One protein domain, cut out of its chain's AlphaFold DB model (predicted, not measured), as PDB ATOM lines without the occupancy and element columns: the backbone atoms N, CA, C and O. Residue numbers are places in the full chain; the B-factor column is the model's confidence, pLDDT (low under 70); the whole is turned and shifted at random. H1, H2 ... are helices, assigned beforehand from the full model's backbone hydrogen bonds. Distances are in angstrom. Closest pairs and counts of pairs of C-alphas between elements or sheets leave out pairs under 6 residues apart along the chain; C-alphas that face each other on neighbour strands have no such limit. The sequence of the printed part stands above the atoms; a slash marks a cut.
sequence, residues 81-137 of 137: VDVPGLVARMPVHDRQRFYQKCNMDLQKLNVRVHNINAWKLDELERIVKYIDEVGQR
ATOM      1  N   VAL A  81     165.275 196.768 161.267       89.56
ATOM      2  CA  VAL A  81     164.646 198.082 161.042       89.56
ATOM      3  C   VAL A  81     163.424 197.975 160.122       89.56
ATOM      4  O   VAL A  81     162.451 198.702 160.302       89.56
ATOM      5  N   ASP A  82     163.421 197.016 159.194       89.94
ATOM      6  CA  ASP A  82     162.330 196.827 158.232       89.94
ATOM      7  C   ASP A  82     161.135 196.050 158.815       89.94
ATOM      8  O   ASP A  82     160.056 196.017 158.211       89.94
ATOM      9  N   VAL A  83     161.297 195.411 159.983       90.25
ATOM     10  CA  VAL A  83     160.290 194.508 160.572       90.25
ATOM     11  C   VAL A  83     158.953 195.202 160.850       90.25
ATOM     12  O   VAL A  83     157.927 194.635 160.472       90.25
ATOM     13  N   PRO A  84     158.877 196.415 161.433       90.25
ATOM     14  CA  PRO A  84     157.581 197.058 161.649       90.25
ATOM     15  C   PRO A  84     156.849 197.361 160.340       90.25
ATOM     16  O   PRO A  84     155.650 197.113 160.244       90.25
ATOM     17  N   GLY A  85     157.563 197.827 159.309       89.06
ATOM     18  CA  GLY A  85     156.975 198.088 157.991       89.06
ATOM     19  C   GLY A  85     156.524 196.806 157.282       89.06
ATOM     20  O   GLY A  85     155.505 196.784 156.594       89.06
ATOM     21  N   LEU A  86     157.252 195.707 157.476       88.62
ATOM     22  CA  LEU A  86     156.838 194.359 157.084       88.62
ATOM     23  C   LEU A  86     155.517 193.957 157.747       88.62
ATOM     24  O   LEU A  86     154.572 193.610 157.046       88.62
ATOM     25  N   VAL A  87     155.440 194.048 159.075       90.94
ATOM     26  CA  VAL A  87     154.262 193.659 159.863       90.94
ATOM     27  C   VAL A  87     153.058 194.551 159.552       90.94
ATOM     28  O   VAL A  87     151.939 194.057 159.444       90.94
ATOM     29  N   ALA A  88     153.268 195.852 159.338       89.94
ATOM     30  CA  ALA A  88     152.204 196.797 158.999       89.94
ATOM     31  C   ALA A  88     151.498 196.450 157.676       89.94
ATOM     32  O   ALA A  88     150.281 196.608 157.582       89.94
ATOM     33  N   ARG A  89     152.250 195.937 156.691       90.56
ATOM     34  CA  ARG A  89     151.746 195.543 155.363       90.56
ATOM     35  C   ARG A  89     151.091 194.159 155.324       90.56
ATOM     36  O   ARG A  89     150.525 193.802 154.296       90.56
ATOM     37  N   MET A  90     151.173 193.371 156.398       90.31
ATOM     38  CA  MET A  90     150.520 192.060 156.454       90.31
ATOM     39  C   MET A  90     148.988 192.206 156.486       90.31
ATOM     40  O   MET A  90     148.479 193.157 157.093       90.31
ATOM     41  N   PRO A  91     148.240 191.243 155.912       92.00
ATOM     42  CA  PRO A  91     146.804 191.123 156.142       92.00
ATOM     43  C   PRO A  91     146.481 191.108 157.640       92.00
ATOM     44  O   PRO A  91     147.267 190.609 158.448       92.00
ATOM     45  N   VAL A  92     145.315 191.634 158.026       92.06
ATOM     46  CA  VAL A  92     144.938 191.821 159.444       92.06
ATOM     47  C   VAL A  92     145.075 190.528 160.253       92.06
ATOM     48  O   VAL A  92     145.640 190.554 161.346       92.06
ATOM     49  N   HIS A  93     144.613 189.408 159.695       90.75
ATOM     50  CA  HIS A  93     144.691 188.093 160.327       90.75
ATOM     51  C   HIS A  93     146.144 187.657 160.589       90.75
ATOM     52  O   HIS A  93     146.492 187.263 161.701       90.75
ATOM     53  N   ASP A  94     147.021 187.787 159.593       90.88
ATOM     54  CA  ASP A  94     148.426 187.388 159.718       90.88
ATOM     55  C   ASP A  94     149.195 188.319 160.654       90.88
ATOM     56  O   ASP A  94     150.000 187.864 161.462       90.88
ATOM     57  N   ARG A  95     148.878 189.617 160.637       92.88
ATOM     58  CA  ARG A  95     149.428 190.589 161.586       92.88
ATOM     59  C   ARG A  95     149.051 190.256 163.033       92.88
ATOM     60  O   ARG A  95     149.913 190.285 163.908       92.88
ATOM     61  N   GLN A  96     147.787 189.914 163.297       92.38
ATOM     62  CA  GLN A  96     147.343 189.475 164.627       92.38
ATOM     63  C   GLN A  96     148.051 188.186 165.051       92.38
ATOM     64  O   GLN A  96     148.538 188.089 166.179       92.38
ATOM     65  N   ARG A  97     148.173 187.223 164.131       92.88
ATOM     66  CA  ARG A  97     148.895 185.973 164.374       92.88
ATOM     67  C   ARG A  97     150.376 186.217 164.667       92.88
ATOM     68  O   ARG A  97     150.902 185.604 165.593       92.88
ATOM     69  N   PHE A  98     151.032 187.129 163.945       93.88
ATOM     70  CA  PHE A  98     152.409 187.548 164.214       93.88
ATOM     71  C   PHE A  98     152.545 188.104 165.632       93.88
ATOM     72  O   PHE A  98     153.398 187.644 166.388       93.88
ATOM     73  N   TYR A  99     151.684 189.047 166.026       94.25
ATOM     74  CA  TYR A  99     151.722 189.637 167.366       94.25
ATOM     75  C   TYR A  99     151.574 188.590 168.470       94.25
ATOM     76  O   TYR A  99     152.374 188.557 169.407       94.25
ATOM     77  N   GLN A 100     150.619 187.671 168.319       93.06
ATOM     78  CA  GLN A 100     150.409 186.584 169.273       93.06
ATOM     79  C   GLN A 100     151.610 185.629 169.340       93.06
ATOM     80  O   GLN A 100     152.140 185.369 170.419       93.06
ATOM     81  N   LYS A 101     152.079 185.126 168.191       92.69
ATOM     82  CA  LYS A 101     153.157 184.123 168.113       92.69
ATOM     83  C   LYS A 101     154.512 184.679 168.544       92.69
ATOM     84  O   LYS A 101     155.271 183.993 169.227       92.69
ATOM     85  N   CYS A 102     154.803 185.924 168.186       92.06
ATOM     86  CA  CYS A 102     156.054 186.590 168.530       92.06
ATOM     87  C   CYS A 102     156.009 187.273 169.905       92.06
ATOM     88  O   CYS A 102     157.046 187.733 170.372       92.06
ATOM     89  N   ASN A 103     154.850 187.313 170.584       92.12
ATOM     90  CA  ASN A 103     154.627 188.093 171.812       92.12
ATOM     91  C   ASN A 103     155.057 189.564 171.659       92.12
ATOM     92  O   ASN A 103     155.655 190.183 172.552       92.12
ATOM     93  N   MET A 104     154.761 190.114 170.487       91.00
ATOM     94  CA  MET A 104     155.074 191.484 170.115       91.00
ATOM     95  C   MET A 104     153.792 192.255 169.849       91.00
ATOM     96  O   MET A 104     152.765 191.688 169.506       91.00
ATOM     97  N   ASP A 105     153.881 193.567 169.968       91.94
ATOM     98  CA  ASP A 105     152.852 194.514 169.567       91.94
ATOM     99  C   ASP A 105     153.540 195.693 168.860       91.94
ATOM    100  O   ASP A 105     154.773 195.748 168.755       91.94
ATOM    101  N   LEU A 106     152.750 196.632 168.340       88.81
ATOM    102  CA  LEU A 106     153.281 197.794 167.629       88.81
ATOM    103  C   LEU A 106     154.192 198.657 168.519       88.81
ATOM    104  O   LEU A 106     155.213 199.158 168.049       88.81
ATOM    105  N   GLN A 107     153.861 198.801 169.802       91.62
ATOM    106  CA  GLN A 107     154.645 199.600 170.741       91.62
ATOM    107  C   GLN A 107     156.019 198.968 170.975       91.62
ATOM    108  O   GLN A 107     157.037 199.651 170.856       91.62
ATOM    109  N   LYS A 108     156.073 197.659 171.239       93.25
ATOM    110  CA  LYS A 108     157.323 196.903 171.367       93.25
ATOM    111  C   LYS A 108     158.148 197.015 170.096       93.25
ATOM    112  O   LYS A 108     159.326 197.336 170.189       93.25
ATOM    113  N   LEU A 109     157.550 196.810 168.921       91.56
ATOM    114  CA  LEU A 109     158.253 196.933 167.640       91.56
ATOM    115  C   LEU A 109     158.888 198.317 167.453       91.56
ATOM    116  O   LEU A 109     160.060 198.399 167.090       91.56
ATOM    117  N   ASN A 110     158.163 199.390 167.772       89.25
ATOM    118  CA  ASN A 110     158.703 200.748 167.704       89.25
ATOM    119  C   ASN A 110     159.871 200.941 168.681       89.25
ATOM    120  O   ASN A 110     160.927 201.438 168.294       89.25
ATOM    121  N   VAL A 111     159.734 200.473 169.927       92.06
ATOM    122  CA  VAL A 111     160.829 200.506 170.913       92.06
ATOM    123  C   VAL A 111     162.059 199.756 170.397       92.06
ATOM    124  O   VAL A 111     163.178 200.239 170.552       92.06
ATOM    125  N   ARG A 112     161.876 198.592 169.765       92.12
ATOM    126  CA  ARG A 112     162.970 197.776 169.220       92.12
ATOM    127  C   ARG A 112     163.684 198.420 168.033       92.12
ATOM    128  O   ARG A 112     164.889 198.234 167.888       92.12
ATOM    129  N   VAL A 113     162.975 199.174 167.196       88.25
ATOM    130  CA  VAL A 113     163.601 199.911 166.087       88.25
ATOM    131  C   VAL A 113     164.401 201.110 166.586       88.25
ATOM    132  O   VAL A 113     165.497 201.350 166.088       88.25
ATOM    133  N   HIS A 114     163.918 201.815 167.610       88.69
ATOM    134  CA  HIS A 114     164.662 202.927 168.209       88.69
ATOM    135  C   HIS A 114     165.799 202.473 169.133       88.69
ATOM    136  O   HIS A 114     166.779 203.193 169.306       88.69
ATOM    137  N   ASN A 115     165.701 201.272 169.704       92.75
ATOM    138  CA  ASN A 115     166.751 200.661 170.506       92.75
ATOM    139  C   ASN A 115     167.012 199.228 170.036       92.75
ATOM    140  O   ASN A 115     166.460 198.262 170.568       92.75
ATOM    141  N   ILE A 116     167.919 199.097 169.070       90.00
ATOM    142  CA  ILE A 116     168.269 197.807 168.472       90.00
ATOM    143  C   ILE A 116     168.816 196.802 169.501       90.00
ATOM    144  O   ILE A 116     168.620 195.601 169.355       90.00
ATOM    145  N   ASN A 117     169.452 197.269 170.580       91.06
ATOM    146  CA  ASN A 117     169.971 196.398 171.640       91.06
ATOM    147  C   ASN A 117     168.868 195.851 172.559       91.06
ATOM    148  O   ASN A 117     169.143 194.973 173.370       91.06
ATOM    149  N   ALA A 118     167.634 196.352 172.448       91.56
ATOM    150  CA  ALA A 118     166.505 195.855 173.222       91.56
ATOM    151  C   ALA A 118     165.883 194.578 172.633       91.56
ATOM    152  O   ALA A 118     165.037 193.977 173.295       91.56
ATOM    153  N   TRP A 119     166.265 194.177 171.413       92.25
ATOM    154  CA  TRP A 119     165.830 192.913 170.812       92.25
ATOM    155  C   TRP A 119     166.281 191.731 171.655       92.25
ATOM    156  O   TRP A 119     167.466 191.585 171.959       92.25
ATOM    157  N   LYS A 120     165.324 190.873 172.008       91.31
ATOM    158  CA  LYS A 120     165.591 189.682 172.806       91.31
ATOM    159  C   LYS A 120     165.791 188.456 171.928       91.31
ATOM    160  O   LYS A 120     165.230 188.347 170.839       91.31
ATOM    161  N   LEU A 121     166.567 187.503 172.437       92.12
ATOM    162  CA  LEU A 121     166.827 186.237 171.757       92.12
ATOM    163  C   LEU A 121     165.531 185.473 171.442       92.12
ATOM    164  O   LEU A 121     165.342 185.023 170.316       92.12
ATOM    165  N   ASP A 122     164.630 185.370 172.418       93.00
ATOM    166  CA  ASP A 122     163.372 184.635 172.285       93.00
ATOM    167  C   ASP A 122     162.419 185.286 171.270       93.00
ATOM    168  O   ASP A 122     161.718 184.582 170.545       93.00
ATOM    169  N   GLU A 123     162.418 186.618 171.174       93.19
ATOM    170  CA  GLU A 123     161.681 187.360 170.143       93.19
ATOM    171  C   GLU A 123     162.179 186.977 168.738       93.19
ATOM    172  O   GLU A 123     161.375 186.649 167.864       93.19
ATOM    173  N   LEU A 124     163.500 186.945 168.528       94.56
ATOM    174  CA  LEU A 124     164.105 186.567 167.245       94.56
ATOM    175  C   LEU A 124     163.807 185.107 166.869       94.56
ATOM    176  O   LEU A 124     163.451 184.818 165.727       94.56
ATOM    177  N   GLU A 125     163.896 184.187 167.830       94.75
ATOM    178  CA  GLU A 125     163.564 182.773 167.623       94.75
ATOM    179  C   GLU A 125     162.087 182.572 167.263       94.75
ATOM    180  O   GLU A 125     161.759 181.762 166.392       94.75
ATOM    181  N   ARG A 126     161.175 183.322 167.894       95.19
ATOM    182  CA  ARG A 126     159.743 183.266 167.564       95.19
ATOM    183  C   ARG A 126     159.450 183.825 166.177       95.19
ATOM    184  O   ARG A 126     158.608 183.260 165.484       95.19
ATOM    185  N   ILE A 127     160.161 184.870 165.745       93.81
ATOM    186  CA  ILE A 127     160.041 185.403 164.379       93.81
ATOM    187  C   ILE A 127     160.429 184.340 163.347       93.81
ATOM    188  O   ILE A 127     159.700 184.156 162.376       93.81
ATOM    189  N   VAL A 128     161.523 183.602 163.566       94.38
ATOM    190  CA  VAL A 128     161.917 182.489 162.680       94.38
ATOM    191  C   VAL A 128     160.814 181.436 162.609       94.38
ATOM    192  O   VAL A 128     160.366 181.107 161.513       94.38
ATOM    193  N   LYS A 129     160.311 180.984 163.765       93.56
ATOM    194  CA  LYS A 129     159.217 179.998 163.828       93.56
ATOM    195  C   LYS A 129     157.966 180.476 163.092       93.56
ATOM    196  O   LYS A 129     157.343 179.701 162.376       93.56
ATOM    197  N   TYR A 130     157.605 181.749 163.240       93.12
ATOM    198  CA  TYR A 130     156.476 182.331 162.521       93.12
ATOM    199  C   TYR A 130     156.696 182.325 161.001       93.12
ATOM    200  O   TYR A 130     155.789 181.959 160.261       93.12
ATOM    201  N   ILE A 131     157.889 182.709 160.530       91.44
ATOM    202  CA  ILE A 131     158.214 182.702 159.095       91.44
ATOM    203  C   ILE A 131     158.109 181.279 158.527       91.44
ATOM    204  O   ILE A 131     157.525 181.110 157.458       91.44
ATOM    205  N   ASP A 132     158.592 180.270 159.255       89.12
ATOM    206  CA  ASP A 132     158.472 178.859 158.863       89.12
ATOM    207  C   ASP A 132     157.010 178.398 158.775       89.12
ATOM    208  O   ASP A 132     156.618 177.774 157.791       89.12
ATOM    209  N   GLU A 133     156.173 178.758 159.756       88.00
ATOM    210  CA  GLU A 133     154.740 178.420 159.762       88.00
ATOM    211  C   GLU A 133     153.955 179.066 158.606       88.00
ATOM    212  O   GLU A 133     152.902 178.557 158.215       88.00
ATOM    213  N   VAL A 134     154.399 180.225 158.114       84.81
ATOM    214  CA  VAL A 134     153.740 180.941 157.011       84.81
ATOM    215  C   VAL A 134     154.263 180.475 155.654       84.81
ATOM    216  O   VAL A 134     153.475 180.380 154.725       84.81
ATOM    217  N   GLY A 135     155.553 180.148 155.534       71.12
ATOM    218  CA  GLY A 135     156.155 179.679 154.279       71.12
ATOM    219  C   GLY A 135     155.755 178.258 153.859       71.12
ATOM    220  O   GLY A 135     156.048 177.861 152.737       71.12
ATOM    221  N   GLN A 136     155.109 177.492 154.742       60.69
ATOM    222  CA  GLN A 136     154.567 176.153 154.464       60.69
ATOM    223  C   GLN A 136     153.101 176.160 153.991       60.69
ATOM    224  O   GLN A 136     152.528 175.090 153.788       60.69
ATOM    225  N   ARG A 137     152.479 177.339 153.876       54.50
ATOM    226  CA  ARG A 137     151.110 177.528 153.376       54.50
ATOM    227  C   ARG A 137     151.130 177.995 151.930       54.50
ATOM    228  O   ARG A 137     150.203 177.583 151.204       54.50
TER     229      ARG A 137
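This is residues 81 to 137 of the 137 residues of an uncharacterized protein of Fibrella aestuarina BUZ 2 (UniProt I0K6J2). Four helices make a ring in the order H3, H1, H2, H4; the longest, H4, packs on H2, and residues 115 to 120 bridge the gap from H3 to H4. The printed part has 57 residues, with H1 to H4 in chain order, no named strand, and class all helix. It is compact, with a radius of gyration of the C-alphas of 10.9 A, spanning 33 by 21 by 17 A.

Find C-alpha 83 at (160.290, 194.508, 160.572), where H1, residues 83 to 88, begins. Next come H2, residues 92 to 102, and H3, residues 106 to 114. H4, residues 121 to 135, runs 21.5 A to C-alpha 135 at (156.155, 179.679, 154.279).

Look at Val 87 and Arg 95, closest C-alphas 6.0 A apart: hairpin H1 and H2 only just touch, with 3 pairs within 8 A. H1 touches H3 at C-alphas 84 and 109, 6.0 A. H2 touches H4 at C-alphas 102 and 126, 5.1 A, a steep tilt of 40 degrees, opposite ways. H3 and H4 are apart. In H1 to H4 every O i to N i+4 pair is within hydrogen-bond range.

The printed part has no cut and no long link; pLDDT is under 70 at residues 136 to 137.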